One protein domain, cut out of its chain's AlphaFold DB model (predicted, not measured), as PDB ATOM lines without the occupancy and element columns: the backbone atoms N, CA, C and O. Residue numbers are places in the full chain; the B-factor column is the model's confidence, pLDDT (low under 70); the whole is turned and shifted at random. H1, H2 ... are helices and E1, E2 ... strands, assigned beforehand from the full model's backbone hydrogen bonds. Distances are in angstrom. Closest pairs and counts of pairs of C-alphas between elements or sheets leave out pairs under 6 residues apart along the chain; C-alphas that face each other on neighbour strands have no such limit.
ATOM      1  N   PHE A  90     113.276  79.935  83.526       98.31
ATOM      2  CA  PHE A  90     112.155  79.430  84.319       98.31
ATOM      3  C   PHE A  90     112.159  80.091  85.704       98.31
ATOM      4  O   PHE A  90     112.994  79.777  86.550       98.31
ATOM      5  N   GLU A  91     111.261  81.052  85.916       98.31
ATOM      6  CA  GLU A  91     111.255  81.917  87.105       98.31
ATOM      7  C   GLU A  91     110.078  81.612  88.021       98.31
ATOM      8  O   GLU A  91     108.947  81.539  87.556       98.31
ATOM      9  N   TYR A  92     110.315  81.537  89.330       98.25
ATOM     10  CA  TYR A  92     109.237  81.557  90.318       98.25
ATOM     11  C   TYR A  92     108.813  83.003  90.596       98.25
ATOM     12  O   TYR A  92     109.647  83.832  90.954       98.25
ATOM     13  N   LYS A  93     107.521  83.303  90.452       97.94
ATOM     14  CA  LYS A  93     106.934  84.641  90.642       97.94
ATOM     15  C   LYS A  93     106.185  84.792  91.971       97.94
ATOM     16  O   LYS A  93     105.479  85.775  92.176       97.94
ATOM     17  N   GLY A  94     106.351  83.830  92.875       95.75
ATOM     18  CA  GLY A  94     105.712  83.839  94.186       95.75
ATOM     19  C   GLY A  94     104.394  83.072  94.227       95.75
ATOM     20  O   GLY A  94     103.928  82.509  93.233       95.75
ATOM     21  N   LYS A  95     103.814  83.034  95.427       94.75
ATOM     22  CA  LYS A  95     102.462  82.530  95.656       94.75
ATOM     23  C   LYS A  95     101.511  83.712  95.499       94.75
ATOM     24  O   LYS A  95     101.738  84.749  96.113       94.75
ATOM     25  N   GLN A  96     100.501  83.581  94.650       94.19
ATOM     26  CA  GLN A  96      99.602  84.680  94.301       94.19
ATOM     27  C   GLN A  96      98.153  84.222  94.405       94.19
ATOM     28  O   GLN A  96      97.843  83.078  94.074       94.19
ATOM     29  N   PHE A  97      97.272  85.109  94.854       90.25
ATOM     30  CA  PHE A  97      95.836  84.884  94.779       90.25
ATOM     31  C   PHE A  97      95.368  85.197  93.360       90.25
ATOM     32  O   PHE A  97      95.658  86.271  92.829       90.25
ATOM     33  N   ARG A  98      94.689  84.251  92.716       89.00
ATOM     34  CA  ARG A  98      94.202  84.404  91.345       89.00
ATOM     35  C   ARG A  98      92.725  84.045  91.270       89.00
ATOM     36  O   ARG A  98      92.274  83.105  91.923       89.00
ATOM     37  N   ARG A  99      92.009  84.796  90.435       83.31
ATOM     38  CA  ARG A  99      90.608  84.580  90.078       83.31
ATOM     39  C   ARG A  99      90.537  84.301  88.587       83.31
ATOM     40  O   ARG A  99      90.957  85.135  87.787       83.31
ATOM     41  N   TYR A 100      90.012  83.146  88.210       76.62
ATOM     42  CA  TYR A 100      89.840  82.780  86.807       76.62
ATOM     43  C   TYR A 100      88.557  81.979  86.595       76.62
ATOM     44  O   TYR A 100      88.106  81.306  87.519       76.62
ATOM     45  N   PRO A 101      87.974  82.004  85.384       67.75
ATOM     46  CA  PRO A 101      86.871  81.115  85.040       67.75
ATOM     47  C   PRO A 101      87.306  79.653  85.193       67.75
ATOM     48  O   PRO A 101      88.318  79.252  84.606       67.75
ATOM     49  N   ASP A 102      86.565  78.872  85.978       62.31
ATOM     50  CA  ASP A 102      86.735  77.424  86.047       62.31
ATOM     51  C   ASP A 102      86.005  76.777  84.864       62.31
ATOM     52  O   ASP A 102      84.775  76.787  84.782       62.31
ATOM     53  N   ALA A 103      86.776  76.211  83.937       56.34
ATOM     54  CA  ALA A 103      86.235  75.535  82.763       56.34
ATOM     55  C   ALA A 103      85.410  74.280  83.119       56.34
ATOM     56  O   ALA A 103      84.573  73.867  82.322       56.34
ATOM     57  N   SER A 104      85.600  73.696  84.311       54.25
ATOM     58  CA  SER A 104      84.861  72.513  84.775       54.25
ATOM     59  C   SER A 104      83.520  72.846  85.442       54.25
ATOM     60  O   SER A 104      82.635  71.994  85.523       54.25
ATOM     61  N   LYS A 105      83.322  74.094  85.884       52.28
ATOM     62  CA  LYS A 105      82.138  74.530  86.638       52.28
ATOM     63  C   LYS A 105      81.467  75.712  85.958       52.28
ATOM     64  O   LYS A 105      81.611  76.826  86.443       52.28
ATOM     65  N   LYS A 106      80.751  75.479  84.846       49.62
ATOM     66  CA  LYS A 106      79.803  76.409  84.173       49.62
ATOM     67  C   LYS A 106      79.885  77.887  84.645       49.62
ATOM     68  O   LYS A 106      78.928  78.405  85.209       49.62
ATOM     69  N   ASN A 107      81.010  78.569  84.397       45.62
ATOM     70  CA  ASN A 107      81.255  79.989  84.712       45.62
ATOM     71  C   ASN A 107      81.359  80.429  86.191       45.62
ATOM     72  O   ASN A 107      81.246  81.626  86.462       45.62
ATOM     73  N   HIS A 108      81.658  79.552  87.150       40.50
ATOM     74  CA  HIS A 108      82.072  80.011  88.480       40.50
ATOM     75  C   HIS A 108      83.567  80.372  88.484       40.50
ATOM     76  O   HIS A 108      84.383  79.618  87.946       40.50
ATOM     77  N   PRO A 109      83.965  81.520  89.063       53.88
ATOM     78  CA  PRO A 109      85.373  81.821  89.239       53.88
ATOM     79  C   PRO A 109      85.979  80.811  90.220       53.88
ATOM     80  O   PRO A 109      85.522  80.697  91.355       53.88
ATOM     81  N   ALA A 110      87.015  80.089  89.797       64.81
ATOM     82  CA  ALA A 110      87.915  79.455  90.744       64.81
ATOM     83  C   ALA A 110      88.834  80.544  91.301       64.81
ATOM     84  O   ALA A 110      89.545  81.233  90.563       64.81
ATOM     85  N   GLU A 111      88.785  80.703  92.613       73.81
ATOM     86  CA  GLU A 111      89.645  81.594  93.375       73.81
ATOM     87  C   GLU A 111      90.580  80.731  94.207       73.81
ATOM     88  O   GLU A 111      90.136  79.878  94.975       73.81
ATOM     89  N   ALA A 112      91.886  80.885  94.008       82.81
ATOM     90  CA  ALA A 112      92.852  80.109  94.767       82.81
ATOM     91  C   ALA A 112      94.182  80.838  94.901       82.81
ATOM     92  O   ALA A 112      94.620  81.576  94.015       82.81
ATOM     93  N   TRP A 113      94.865  80.548  96.003       88.81
ATOM     94  CA  TRP A 113      96.294  80.777  96.089       88.81
ATOM     95  C   TRP A 113      97.031  79.738  95.250       88.81
ATOM     96  O   TRP A 113      96.894  78.537  95.480       88.81
ATOM     97  N   VAL A 114      97.845  80.208  94.312       93.75
ATOM     98  CA  VAL A 114      98.600  79.370  93.378       93.75
ATOM     99  C   VAL A 114     100.080  79.710  93.414       93.75
ATOM    100  O   VAL A 114     100.468  80.857  93.640       93.75
ATOM    101  N   HIS A 115     100.922  78.711  93.161       96.12
ATOM    102  CA  HIS A 115     102.328  78.952  92.864       96.12
ATOM    103  C   HIS A 115     102.464  79.355  91.399       96.12
ATOM    104  O   HIS A 115     102.081  78.589  90.515       96.12
ATOM    105  N   VAL A 116     103.021  80.540  91.152       97.44
ATOM    106  CA  VAL A 116     103.168  81.087  89.802       97.44
ATOM    107  C   VAL A 116     104.609  80.936  89.334       97.44
ATOM    108  O   VAL A 116     105.545  81.372  90.008       97.44
ATOM    109  N   TYR A 117     104.784  80.352  88.153       98.50
ATOM    110  CA  TYR A 117     106.054  80.306  87.441       98.50
ATOM    111  C   TYR A 117     105.911  80.946  86.062       98.50
ATOM    112  O   TYR A 117     104.843  80.912  85.459       98.50
ATOM    113  N   LEU A 118     106.997  81.502  85.536       98.62
ATOM    114  CA  LEU A 118     107.068  82.000  84.168       98.62
ATOM    115  C   LEU A 118     108.115  81.201  83.398       98.62
ATOM    116  O   LEU A 118     109.313  81.311  83.670       98.62
ATOM    117  N   ALA A 119     107.657  80.427  82.419       98.56
ATOM    118  CA  ALA A 119     108.516  79.746  81.464       98.56
ATOM    119  C   ALA A 119     108.712  80.637  80.231       98.56
ATOM    120  O   ALA A 119     107.753  81.029  79.566       98.56
ATOM    121  N   THR A 120     109.963  80.969  79.922       98.50
ATOM    122  CA  THR A 120     110.334  81.785  78.763       98.50
ATOM    123  C   THR A 120     111.160  80.953  77.799       98.50
ATOM    124  O   THR A 120     112.199  80.417  78.165       98.50
ATOM    125  N   TRP A 121     110.732  80.903  76.543       97.88
ATOM    126  CA  TRP A 121     111.500  80.406  75.406       97.88
ATOM    127  C   TRP A 121     111.850  81.569  74.479       97.88
ATOM    128  O   TRP A 121     111.233  82.629  74.534       97.88
ATOM    129  N   LYS A 122     112.768  81.346  73.532       95.69
ATOM    130  CA  LYS A 122     113.176  82.365  72.549       95.69
ATOM    131  C   LYS A 122     112.002  83.036  71.811       95.69
ATOM    132  O   LYS A 122     112.098  84.205  71.462       95.69
ATOM    133  N   LYS A 123     110.910  82.302  71.550       92.88
ATOM    134  CA  LYS A 123     109.770  82.763  70.728       92.88
ATOM    135  C   LYS A 123     108.435  82.858  71.475       92.88
ATOM    136  O   LYS A 123     107.423  83.172  70.854       92.88
ATOM    137  N   SER A 124     108.392  82.544  72.770       96.25
ATOM    138  CA  SER A 124     107.144  82.575  73.539       96.25
ATOM    139  C   SER A 124     107.385  82.595  75.043       96.25
ATOM    140  O   SER A 124     108.460  82.240  75.522       96.25
ATOM    141  N   LYS A 125     106.349  82.977  75.786       98.06
ATOM    142  CA  LYS A 125     106.296  82.909  77.244       98.06
ATOM    143  C   LYS A 125     104.984  82.252  77.652       98.06
ATOM    144  O   LYS A 125     103.975  82.485  76.987       98.06
ATOM    145  N   THR A 126     105.015  81.481  78.729       98.50
ATOM    146  CA  THR A 126     103.837  80.812  79.283       98.50
ATOM    147  C   THR A 126     103.877  80.928  80.802       98.50
ATOM    148  O   THR A 126     104.879  80.572  81.427       98.50
ATOM    149  N   GLU A 127     102.808  81.460  81.393       98.00
ATOM    150  CA  GLU A 127     102.617  81.435  82.845       98.00
ATOM    151  C   GLU A 127     102.173  80.027  83.265       98.00
ATOM    152  O   GLU A 127     101.387  79.385  82.575       98.00
ATOM    153  N   VAL A 128     102.710  79.513  84.368       97.50
ATOM    154  CA  VAL A 128     102.424  78.168  84.876       97.50
ATOM    155  C   VAL A 128     101.926  78.293  86.303       97.50
ATOM    156  O   VAL A 128     102.675  78.681  87.199       97.50
ATOM    157  N   LEU A 129     100.651  77.978  86.497       95.44
ATOM    158  CA  LEU A 129      99.945  78.081  87.760       95.44
ATOM    159  C   LEU A 129      99.784  76.674  88.313       95.44
ATOM    160  O   LEU A 129      99.107  75.834  87.720       95.44
ATOM    161  N   VAL A 130     100.404  76.417  89.459       93.88
ATOM    162  CA  VAL A 130     100.222  75.157  90.179       93.88
ATOM    163  C   VAL A 130      99.286  75.390  91.350       93.88
ATOM    164  O   VAL A 130      99.581  76.177  92.254       93.88
ATOM    165  N   HIS A 131      98.156  74.693  91.301       89.00
ATOM    166  CA  HIS A 131      97.124  74.695  92.322       89.00
ATOM    167  C   HIS A 131      97.351  73.581  93.345       89.00
ATOM    168  O   HIS A 131      98.139  72.655  93.142       89.00
ATOM    169  N   GLY A 132      96.583  73.654  94.430       73.06
ATOM    170  CA  GLY A 132      96.694  72.752  95.568       73.06
ATOM    171  C   GLY A 132      97.697  73.293  96.579       73.06
ATOM    172  O   GLY A 132      98.668  73.953  96.211       73.06
ATOM    173  N   GLY A 133      97.456  73.036  97.865       78.69
ATOM    174  CA  GLY A 133      98.295  73.482  98.987       78.69
ATOM    175  C   GLY A 133      99.681  72.826  99.047       78.69
ATOM    176  O   GLY A 133     100.179  72.552 100.133       78.69
ATOM    177  N   LEU A 134     100.287  72.537  97.896       86.19
ATOM    178  CA  LEU A 134     101.598  71.927  97.761       86.19
ATOM    179  C   LEU A 134     102.686  72.824  98.358       86.19
ATOM    180  O   LEU A 134     102.587  74.052  98.361       86.19
ATOM    181  N   SER A 135     103.779  72.201  98.797       92.06
ATOM    182  CA  SER A 135     105.000  72.934  99.120       92.06
ATOM    183  C   SER A 135     105.580  73.593  97.863       92.06
ATOM    184  O   SER A 135     105.385  73.122  96.738       92.06
ATOM    185  N   LYS A 136     106.378  74.656  98.039       94.00
ATOM    186  CA  LYS A 136     107.081  75.319  96.926       94.00
ATOM    187  C   LYS A 136     107.927  74.332  96.107       94.00
ATOM    188  O   LYS A 136     107.962  74.439  94.885       94.00
ATOM    189  N   ALA A 137     108.591  73.377  96.761       95.00
ATOM    190  CA  ALA A 137     109.418  72.374  96.091       95.00
ATOM    191  C   ALA A 137     108.577  71.423  95.222       95.00
ATOM    192  O   ALA A 137     108.880  71.249  94.041       95.00
ATOM    193  N   ALA A 138     107.477  70.890  95.765       92.12
ATOM    194  CA  ALA A 138     106.557  70.029  95.023       92.12
ATOM    195  C   ALA A 138     105.894  70.778  93.854       92.12
ATOM    196  O   ALA A 138     105.835  70.271  92.733       92.12
ATOM    197  N   ALA A 139     105.478  72.029  94.082       93.69
ATOM    198  CA  ALA A 139     104.935  72.882  93.033       93.69
ATOM    199  C   ALA A 139     105.963  73.160  91.925       93.69
ATOM    200  O   ALA A 139     105.613  73.131  90.748       93.69
ATOM    201  N   LYS A 140     107.239  73.385  92.274       95.69
ATOM    202  CA  LYS A 140     108.318  73.604  91.298       95.69
ATOM    203  C   LYS A 140     108.555  72.363  90.445       95.69
ATOM    204  O   LYS A 140     108.653  72.492  89.229       95.69
ATOM    205  N   ALA A 141     108.630  71.183  91.062       93.38
ATOM    206  CA  ALA A 141     108.827  69.924  90.345       93.38
ATOM    207  C   ALA A 141     107.695  69.675  89.335       93.38
ATOM    208  O   ALA A 141     107.957  69.411  88.161       93.38
ATOM    209  N   LYS A 142     106.443  69.870  89.767       92.38
ATOM    210  CA  LYS A 142     105.254  69.747  88.915       92.38
ATOM    211  C   LYS A 142     105.259  70.775  87.778       92.38
ATOM    212  O   LYS A 142     105.173  70.396  86.613       92.38
ATOM    213  N   ALA A 143     105.447  72.060  88.085       95.12
ATOM    214  CA  ALA A 143     105.517  73.115  87.071       95.12
ATOM    215  C   ALA A 143     106.624  72.848  86.037       95.12
ATOM    216  O   ALA A 143     106.416  73.044  84.839       95.12
ATOM    217  N   HIS A 144     107.787  72.371  86.486       95.19
ATOM    218  CA  HIS A 144     108.911  72.049  85.616       95.19
ATOM    219  C   HIS A 144     108.596  70.871  84.685       95.19
ATOM    220  O   HIS A 144     108.808  70.984  83.479       95.19
ATOM    221  N   ALA A 145     108.018  69.782  85.203       92.56
ATOM    222  CA  ALA A 145     107.633  68.622  84.397       92.56
ATOM    223  C   ALA A 145     106.645  68.993  83.276       92.56
ATOM    224  O   ALA A 145     106.877  68.669  82.110       92.56
ATOM    225  N   HIS A 146     105.595  69.749  83.607       94.19
ATOM    226  CA  HIS A 146     104.610  70.240  82.633       94.19
ATOM    227  C   HIS A 146     105.223  71.223  81.624       94.19
ATOM    228  O   HIS A 146     104.935  71.167  80.431       94.19
ATOM    229  N   THR A 147     106.163  72.063  82.064       96.12
ATOM    230  CA  THR A 147     106.916  72.962  81.174       96.12
ATOM    231  C   THR A 147     107.769  72.192  80.162       96.12
ATOM    232  O   THR A 147     107.819  72.566  78.990       96.12
ATOM    233  N   LEU A 148     108.410  71.095  80.576       94.12
ATOM    234  CA  LEU A 148     109.152  70.218  79.666       94.12
ATOM    235  C   LEU A 148     108.222  69.449  78.717       94.12
ATOM    236  O   LEU A 148     108.572  69.241  77.556       94.12
ATOM    237  N   ALA A 149     107.034  69.044  79.168       93.06
ATOM    238  CA  ALA A 149     106.033  68.432  78.297       93.06
ATOM    239  C   ALA A 149     105.588  69.414  77.197       93.06
ATOM    240  O   ALA A 149     105.655  69.082  76.014       93.06
ATOM    241  N   LEU A 150     105.263  70.658  77.567       95.06
ATOM    242  CA  LEU A 150     104.964  71.721  76.607       95.06
ATOM    243  C   LEU A 150     106.167  72.024  75.692       95.06
ATOM    244  O   LEU A 150     105.982  72.296  74.512       95.06
ATOM    245  N   GLY A 151     107.405  71.931  76.187       95.56
ATOM    246  CA  GLY A 151     108.634  72.132  75.407       95.56
ATOM    247  C   GLY A 151     108.860  71.135  74.257       95.56
ATOM    248  O   GLY A 151     109.684  71.410  73.381       95.56
ATOM    249  N   ARG A 152     108.139  70.005  74.232       94.19
ATOM    250  CA  ARG A 152     108.126  69.049  73.106       94.19
ATOM    251  C   ARG A 152     107.143  69.443  72.003       94.19
ATOM    252  O   ARG A 152     107.242  68.935  70.889       94.19
ATOM    253  N   VAL A 153     106.202  70.343  72.284       94.88
ATOM    254  CA  VAL A 153     105.206  70.813  71.314       94.88
ATOM    255  C   VAL A 153     105.866  71.762  70.299       94.88
ATOM    256  O   VAL A 153     106.627  72.649  70.708       94.88
ATOM    257  N   PRO A 154     105.560  71.644  68.988       95.69
ATOM    258  CA  PRO A 154     106.081  72.541  67.961       95.69
ATOM    259  C   PRO A 154     105.866  74.020  68.287       95.69
ATOM    260  O   PRO A 154     104.800  74.423  68.763       95.69
ATOM    261  N   ASN A 155     106.853  74.857  67.964       96.25
ATOM    262  CA  ASN A 155     106.867  76.282  68.301       96.25
ATOM    263  C   ASN A 155     105.593  77.022  67.872       96.25
ATOM    264  O   ASN A 155     105.103  77.881  68.609       96.25
ATOM    265  N   PHE A 156     105.051  76.709  66.690       96.81
ATOM    266  CA  PHE A 156     103.856  77.378  66.177       96.81
ATOM    267  C   PHE A 156     102.582  77.107  66.988       96.81
ATOM    268  O   PHE A 156     101.695  77.957  66.958       96.81
ATOM    269  N   LEU A 157     102.505  75.975  67.695       96.88
ATOM    270  CA  LEU A 157     101.428  75.640  68.631       96.88
ATOM    271  C   LEU A 157     101.762  76.159  70.028       96.88
ATOM    272  O   LEU A 157     100.975  76.877  70.637       96.88
ATOM    273  N   ARG A 158     102.982  75.884  70.499       96.62
ATOM    274  CA  ARG A 158     103.458  76.269  71.830       96.62
ATOM    275  C   ARG A 158     103.347  77.769  72.093       96.62
ATOM    276  O   ARG A 158     102.964  78.177  73.181       96.62
ATOM    277  N   ARG A 159     103.631  78.612  71.093       96.62
ATOM    278  CA  ARG A 159     103.494  80.077  71.221       96.62
ATOM    279  C   ARG A 159     102.054  80.543  71.422       96.62
ATOM    280  O   ARG A 159     101.832  81.677  71.843       96.62
ATOM    281  N   GLU A 160     101.080  79.716  71.057       96.75
ATOM    282  CA  GLU A 160      99.672  80.038  71.234       96.75
ATOM    283  C   GLU A 160      99.205  79.718  72.660       96.75
ATOM    284  O   GLU A 160      98.153  80.207  73.040       96.75
ATOM    285  N   VAL A 161     100.009  79.048  73.495       97.69
ATOM    286  CA  VAL A 161      99.710  78.796  74.915       97.69
ATOM    287  C   VAL A 161     100.226  79.948  75.781       97.69
ATOM    288  O   VAL A 161     101.436  80.136  75.933       97.69
ATOM    289  N   LYS A 162      99.312  80.737  76.351       97.00
ATOM    290  CA  LYS A 162      99.650  81.841  77.266       97.00
ATOM    291  C   LYS A 162      99.820  81.372  78.704       97.00
ATOM    292  O   LYS A 162     100.657  81.913  79.422       97.00
ATOM    293  N   GLU A 163      99.032  80.386  79.106       96.62
ATOM    294  CA  GLU A 163      98.916  79.981  80.499       96.62
ATOM    295  C   GLU A 163      98.660  78.475  80.608       96.62
ATOM    296  O   GLU A 163      97.903  77.908  79.820       96.62
ATOM    297  N   MET A 164      99.290  77.833  81.588       95.94
ATOM    298  CA  MET A 164      99.001  76.467  82.012       95.94
ATOM    299  C   MET A 164      98.497  76.493  83.449       95.94
ATOM    300  O   MET A 164      99.164  77.048  84.320       95.94
ATOM    301  N   ARG A 165      97.360  75.853  83.710       93.25
ATOM    302  CA  ARG A 165      96.807  75.661  85.052       93.25
ATOM    303  C   ARG A 165      96.841  74.190  85.395       93.25
ATOM    304  O   ARG A 165      96.290  73.377  84.663       93.25
ATOM    305  N   ILE A 166      97.504  73.853  86.488       91.81
ATOM    306  CA  ILE A 166      97.713  72.470  86.898       91.81
ATOM    307  C   ILE A 166      96.996  72.263  88.225       91.81
ATOM    308  O   ILE A 166      97.405  72.796  89.259       91.81
ATOM    309  N   TYR A 167      95.927  71.483  88.171       87.38
ATOM    310  CA  TYR A 167      95.072  71.103  89.281       87.38
ATOM    311  C   TYR A 167      95.377  69.671  89.716       87.38
ATOM    312  O   TYR A 167      95.814  68.835  88.926       87.38
ATOM    313  N   SER A 168      95.111  69.381  90.987       83.00
ATOM    314  CA  SER A 168      94.965  67.994  91.436       83.00
ATOM    315  C   SER A 168      93.525  67.562  91.166       83.00
ATOM    316  O   SER A 168      92.609  68.333  91.456       83.00
ATOM    317  N   GLY A 169      93.304  66.374  90.606       77.31
ATOM    318  CA  GLY A 169      91.944  65.900  90.338       77.31
ATOM    319  C   GLY A 169      91.866  64.700  89.404       77.31
ATOM    320  O   GLY A 169      92.874  64.067  89.096       77.31
ATOM    321  N   ALA A 170      90.645  64.395  88.958       73.81
ATOM    322  CA  ALA A 170      90.393  63.343  87.981       73.81
ATOM    323  C   ALA A 170      91.043  63.697  86.636       73.81
ATOM    324  O   ALA A 170      90.877  64.810  86.131       73.81
ATOM    325  N   HIS A 171      91.787  62.737  86.083       77.50
ATOM    326  CA  HIS A 171      92.632  62.907  84.903       77.50
ATOM    327  C   HIS A 171      91.865  63.504  83.715       77.50
ATOM    328  O   HIS A 171      91.065  62.817  83.083       77.50
ATOM    329  N   SER A 172      92.102  64.780  83.408       82.19
ATOM    330  CA  SER A 172      91.448  65.481  82.297       82.19
ATOM    331  C   SER A 172      92.229  66.720  81.863       82.19
ATOM    332  O   SER A 172      93.085  67.232  82.589       82.19
ATOM    333  N   ALA A 173      91.938  67.200  80.658       86.81
ATOM    334  CA  ALA A 173      92.513  68.412  80.107       86.81
ATOM    335  C   ALA A 173      91.453  69.201  79.339       86.81
ATOM    336  O   ALA A 173      90.480  68.638  78.841       86.81
ATOM    337  N   THR A 174      91.626  70.516  79.290       86.44
ATOM    338  CA  THR A 174      90.792  71.407  78.485       86.44
ATOM    339  C   THR A 174      91.576  72.659  78.133       86.44
ATOM    340  O   THR A 174      92.529  73.032  78.827       86.44
ATOM    341  N   SER A 175      91.147  73.352  77.087       88.12
ATOM    342  CA  SER A 175      91.716  74.626  76.693       88.12
ATOM    343  C   SER A 175      90.650  75.646  76.335       88.12
ATOM    344  O   SER A 175      89.632  75.348  75.711       88.12
ATOM    345  N   LEU A 176      90.890  76.878  76.780       86.94
ATOM    346  CA  LEU A 176      90.038  78.024  76.497       86.94
ATOM    347  C   LEU A 176      90.835  79.320  76.643       86.94
ATOM    348  O   LEU A 176      91.581  79.498  77.603       86.94
ATOM    349  N   ASN A 177      90.642  80.265  75.729       88.31
ATOM    350  CA  ASN A 177      91.285  81.578  75.719       88.31
ATOM    351  C   ASN A 177      92.814  81.495  75.816       88.31
ATOM    352  O   ASN A 177      93.451  82.284  76.521       88.31
ATOM    353  N   ARG A 178      93.410  80.543  75.087       93.62
ATOM    354  CA  ARG A 178      94.855  80.261  75.093       93.62
ATOM    355  C   ARG A 178      95.406  79.811  76.455       93.62
ATOM    356  O   ARG A 178      96.609  79.940  76.706       93.62
ATOM    357  N   VAL A 179      94.536  79.297  77.319       93.88
ATOM    358  CA  VAL A 179      94.869  78.681  78.604       93.88
ATOM    359  C   VAL A 179      94.650  77.183  78.495       93.88
ATOM    360  O   VAL A 179      93.598  76.768  78.024       93.88
ATOM    361  N   ILE A 180      95.607  76.387  78.963       93.31
ATOM    362  CA  ILE A 180      95.466  74.933  79.082       93.31
ATOM    363  C   ILE A 180      95.285  74.593  80.555       93.31
ATOM    364  O   ILE A 180      96.143  74.918  81.374       93.31
ATOM    365  N   SER A 181      94.179  73.941  80.896       91.19
ATOM    366  CA  SER A 181      93.899  73.451  82.243       91.19
ATOM    367  C   SER A 181      94.061  71.941  82.276       91.19
ATOM    368  O   SER A 181      93.441  71.236  81.487       91.19
ATOM    369  N   ILE A 182      94.897  71.464  83.189       88.31
ATOM    370  CA  ILE A 182      95.218  70.058  83.397       88.31
ATOM    371  C   ILE A 182      94.774  69.662  84.798       88.31
ATOM    372  O   ILE A 182      95.199  70.278  85.774       88.31
ATOM    373  N   TYR A 183      93.972  68.610  84.900       85.88
ATOM    374  CA  TYR A 183      93.652  67.940  86.152       85.88
ATOM    375  C   TYR A 183      94.446  66.641  86.196       85.88
ATOM    376  O   TYR A 183      94.239  65.746  85.380       85.88
ATOM    377  N   GLU A 184      95.400  66.566  87.116       79.81
ATOM    378  CA  GLU A 184      96.330  65.448  87.235       79.81
ATOM    379  C   GLU A 184      96.024  64.628  88.490       79.81
ATOM    380  O   GLU A 184      96.044  65.149  89.611       79.81
ATOM    381  N   GLY A 185      95.776  63.333  88.288       72.56
ATOM    382  CA  GLY A 185      95.761  62.334  89.354       72.56
ATOM    383  C   GLY A 185      97.177  61.867  89.700       72.56
ATOM    384  O   GLY A 185      98.116  62.087  88.938       72.56
ATOM    385  N   ALA A 186      97.344  61.185  90.837       62.72
ATOM    386  CA  ALA A 186      98.661  60.807  91.368       62.72
ATOM    387  C   ALA A 186      99.511  59.903  90.442       62.72
ATOM    388  O   ALA A 186     100.727  59.866  90.598       62.72
ATOM    389  N   ASN A 187      98.897  59.220  89.465       63.44
ATOM    390  CA  ASN A 187      99.525  58.128  88.708       63.44
ATOM    391  C   ASN A 187      99.580  58.341  87.182       63.44
ATOM    392  O   ASN A 187      99.745  57.370  86.442       63.44
ATOM    393  N   TYR A 188      99.425  59.569  86.666       66.12
ATOM    394  CA  TYR A 188      99.515  59.774  85.216       66.12
ATOM    395  C   TYR A 188     100.975  59.890  84.741       66.12
ATOM    396  O   TYR A 188     101.707  60.757  85.225       66.12
ATOM    397  N   PRO A 189     101.431  59.065  83.777       66.75
ATOM    398  CA  PRO A 189     102.810  59.120  83.309       66.75
ATOM    399  C   PRO A 189     103.118  60.467  82.654       66.75
ATOM    400  O   PRO A 189     102.496  60.851  81.663       66.75
ATOM    401  N   THR A 190     104.142  61.157  83.151       62.84
ATOM    402  CA  THR A 190     104.488  62.519  82.716       62.84
ATOM    403  C   THR A 190     104.773  62.651  81.220       62.84
ATOM    404  O   THR A 190     104.521  63.702  80.636       62.84
ATOM    405  N   HIS A 191     105.245  61.588  80.561       63.78
ATOM    406  CA  HIS A 191     105.484  61.591  79.114       63.78
ATOM    407  C   HIS A 191     104.198  61.712  78.285       63.78
ATOM    408  O   HIS A 191     104.232  62.257  77.182       63.78
ATOM    409  N   ARG A 192     103.052  61.254  78.809       74.88
ATOM    410  CA  ARG A 192     101.766  61.358  78.112       74.88
ATOM    411  C   ARG A 192     101.242  62.794  78.081       74.88
ATOM    412  O   ARG A 192     100.540  63.156  77.139       74.88
ATOM    413  N   TRP A 193     101.660  63.646  79.025       83.69
ATOM    414  CA  TRP A 193     101.292  65.064  79.019       83.69
ATOM    415  C   TRP A 193     101.732  65.784  77.752       83.69
ATOM    416  O   TRP A 193     101.032  66.682  77.306       83.69
ATOM    417  N   ALA A 194     102.845  65.390  77.130       88.69
ATOM    418  CA  ALA A 194     103.317  66.050  75.914       88.69
ATOM    419  C   ALA A 194     102.290  65.955  74.771       88.69
ATOM    420  O   ALA A 194     102.050  66.936  74.070       88.69
ATOM    421  N   ASN A 195     101.634  64.802  74.623       87.94
ATOM    422  CA  ASN A 195     100.592  64.613  73.615       87.94
ATOM    423  C   ASN A 195      99.285  65.325  73.980       87.94
ATOM    424  O   ASN A 195      98.639  65.889  73.101       87.94
ATOM    425  N   VAL A 196      98.939  65.376  75.269       88.94
ATOM    426  CA  VAL A 196      97.817  66.198  75.750       88.94
ATOM    427  C   VAL A 196      98.080  67.674  75.435       88.94
ATOM    428  O   VAL A 196      97.255  68.335  74.818       88.94
ATOM    429  N   TYR A 197      99.270  68.190  75.746       92.94
ATOM    430  CA  TYR A 197      99.653  69.561  75.410       92.94
ATOM    431  C   TYR A 197      99.665  69.825  73.909       92.94
ATOM    432  O   TYR A 197      99.302  70.921  73.493       92.94
ATOM    433  N   LEU A 198     100.064  68.850  73.089       93.19
ATOM    434  CA  LEU A 198      99.988  68.969  71.636       93.19
ATOM    435  C   LEU A 198      98.538  69.204  71.179       93.19
ATOM    436  O   LEU A 198      98.301  70.079  70.344       93.19
ATOM    437  N   HIS A 199      97.587  68.471  71.760       91.69
ATOM    438  CA  HIS A 199      96.161  68.631  71.493       91.69
ATOM    439  C   HIS A 199      95.609  69.968  71.963       91.69
ATOM    440  O   HIS A 199      95.085  70.750  71.173       91.69
ATOM    441  N   GLU A 200      95.806  70.282  73.237       92.81
ATOM    442  CA  GLU A 200      95.263  71.497  73.833       92.81
ATOM    443  C   GLU A 200      95.900  72.767  73.236       92.81
ATOM    444  O   GLU A 200      95.256  73.809  73.089       92.81
ATOM    445  N   ALA A 201      97.158  72.700  72.786       95.56
ATOM    446  CA  ALA A 201      97.776  73.795  72.042       95.56
ATOM    447  C   ALA A 201      97.183  73.958  70.628       95.56
ATOM    448  O   ALA A 201      97.159  75.076  70.100       95.56
ATOM    449  N   ALA A 202      96.675  72.885  70.010       95.12
ATOM    450  CA  ALA A 202      95.954  72.968  68.741       95.12
ATOM    451  C   ALA A 202      94.626  73.721  68.888       95.12
ATOM    452  O   ALA A 202      94.307  74.554  68.036       95.12
ATOM    453  N   HIS A 203      93.913  73.525  69.996       94.00
ATOM    454  CA  HIS A 203      92.734  74.322  70.350       94.00
ATOM    455  C   HIS A 203      93.078  75.797  70.578       94.00
ATOM    456  O   HIS A 203      92.432  76.673  69.998       94.00
ATOM    457  N   CYS A 204      94.172  76.091  71.291       95.44
ATOM    458  CA  CYS A 204      94.670  77.466  71.448       95.44
ATOM    459  C   CYS A 204      94.950  78.146  70.089       95.44
ATOM    460  O   CYS A 204      94.660  79.330  69.894       95.44
ATOM    461  N   LEU A 205      95.497  77.406  69.116       95.62
ATOM    462  CA  LEU A 205      95.677  77.902  67.748       95.62
ATOM    463  C   LEU A 205      94.338  78.050  67.002       95.62
ATOM    464  O   LEU A 205      94.172  79.009  66.238       95.62
ATOM    465  N   ASN A 206      93.390  77.133  67.207       94.88
ATOM    466  CA  ASN A 206      92.066  77.171  66.587       94.88
ATOM    467  C   ASN A 206      91.303  78.446  66.970       94.88
ATOM    468  O   ASN A 206      90.725  79.099  66.105       94.88
ATOM    469  N   GLU A 207      91.367  78.880  68.230       91.25
ATOM    470  CA  GLU A 207      90.766  80.146  68.674       91.25
ATOM    471  C   GLU A 207      91.252  81.338  67.840       91.25
ATOM    472  O   GLU A 207      90.457  82.125  67.318       91.25
ATOM    473  N   LYS A 208      92.567  81.430  67.625       89.94
ATOM    474  CA  LYS A 208      93.179  82.471  66.789       89.94
ATOM    475  C   LYS A 208      92.780  82.346  65.321       89.94
ATOM    476  O   LYS A 208      92.587  83.358  64.644       89.94
ATOM    477  N   LEU A 209      92.665  81.121  64.811       93.44
ATOM    478  CA  LEU A 209      92.172  80.871  63.460       93.44
ATOM    479  C   LEU A 209      90.731  81.358  63.306       93.44
ATOM    480  O   LEU A 209      90.434  82.039  62.325       93.44
ATOM    481  N   ARG A 210      89.860  81.053  64.274       92.12
ATOM    482  CA  ARG A 210      88.446  81.449  64.277       92.12
ATOM    483  C   ARG A 210      88.268  82.958  64.426       92.12
ATOM    484  O   ARG A 210      87.376  83.515  63.793       92.12
TER     485      ARG A 210
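What this domain is: This is residues 90 to 210 of the 301 residues of an uncharacterized protein of Microbacterium sp. TNHR37B (UniProt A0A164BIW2). A strongly twisted sheet of six strands has H1 over its E2 and E3 and H3 over its E6 and E5, in two layers with both helices on one face. The long hairpin of E1 and E2 bends sharply, and little H2 sits by H3. The printed part has 121 residues, with three named helices and six named strands in the order E1 E2 E3 H1 H2 E4 E5 E6 H3, class mixed. The sheet runs E1 E2 E3 E4 E6 E5, mixed. It is compact, with a radius of gyration of the C-alphas of 13.3 A and spans of 35 by 31 by 27 A.

Where its parts are: E1, residues 90 to 101, starts at C-alpha 90 (112.155, 79.430, 84.319) and measures 25.4 A. E2 is residues 109 to 121, 29.6 A; E3 124 to 130; E4 163 to 168; E6 179 to 184; E5 172 to 176. H1 is residues 136 to 150, 20.7 A; H2 155 to 158; H3 190 to 210, 30.9 A, ending at C-alpha 210 (88.446, 81.449, 64.277).

How they stand to each other: E1, E2 and E3 form a meander, each strand the antiparallel neighbour of the one before, with N 93 and O 116 at 2.8 A and N 117 and O 128 at 2.9 A. E1 bends by 87 degrees at residue 95, E2 by 88 degrees at 112. E3 and E4 are parallel, with N 164 and O 127 at 2.8 A; with H1 and H2 between, they make a strand-helix-strand unit, its crossover left-handed. E4 and E6 are parallel, with N 165 and O 180 at 2.8 A. The hairpin E5 and E6 is antiparallel, with N 181 and O 174 at 2.8 A. H1's height over the sheet is 8.2 A, H3's 8.3 A; H2 only grazes it. H1 with residues 145 to 150 touches H3, closest C-alphas Ala 149 and Ala 194, 4.3 A, at a steep tilt of 64 degrees, the same way. Every O i to N i+4 pair is within hydrogen-bond range in H1, 14 of 17 in H3; H2 is too short for one.

The domain as a whole: The C-alphas farthest apart, of Ser 135 and Arg 210, are 39.5 A apart. The printed part has no cut and no long link. Confidence is under 70 at residues 101 to 110 and 186 to 191.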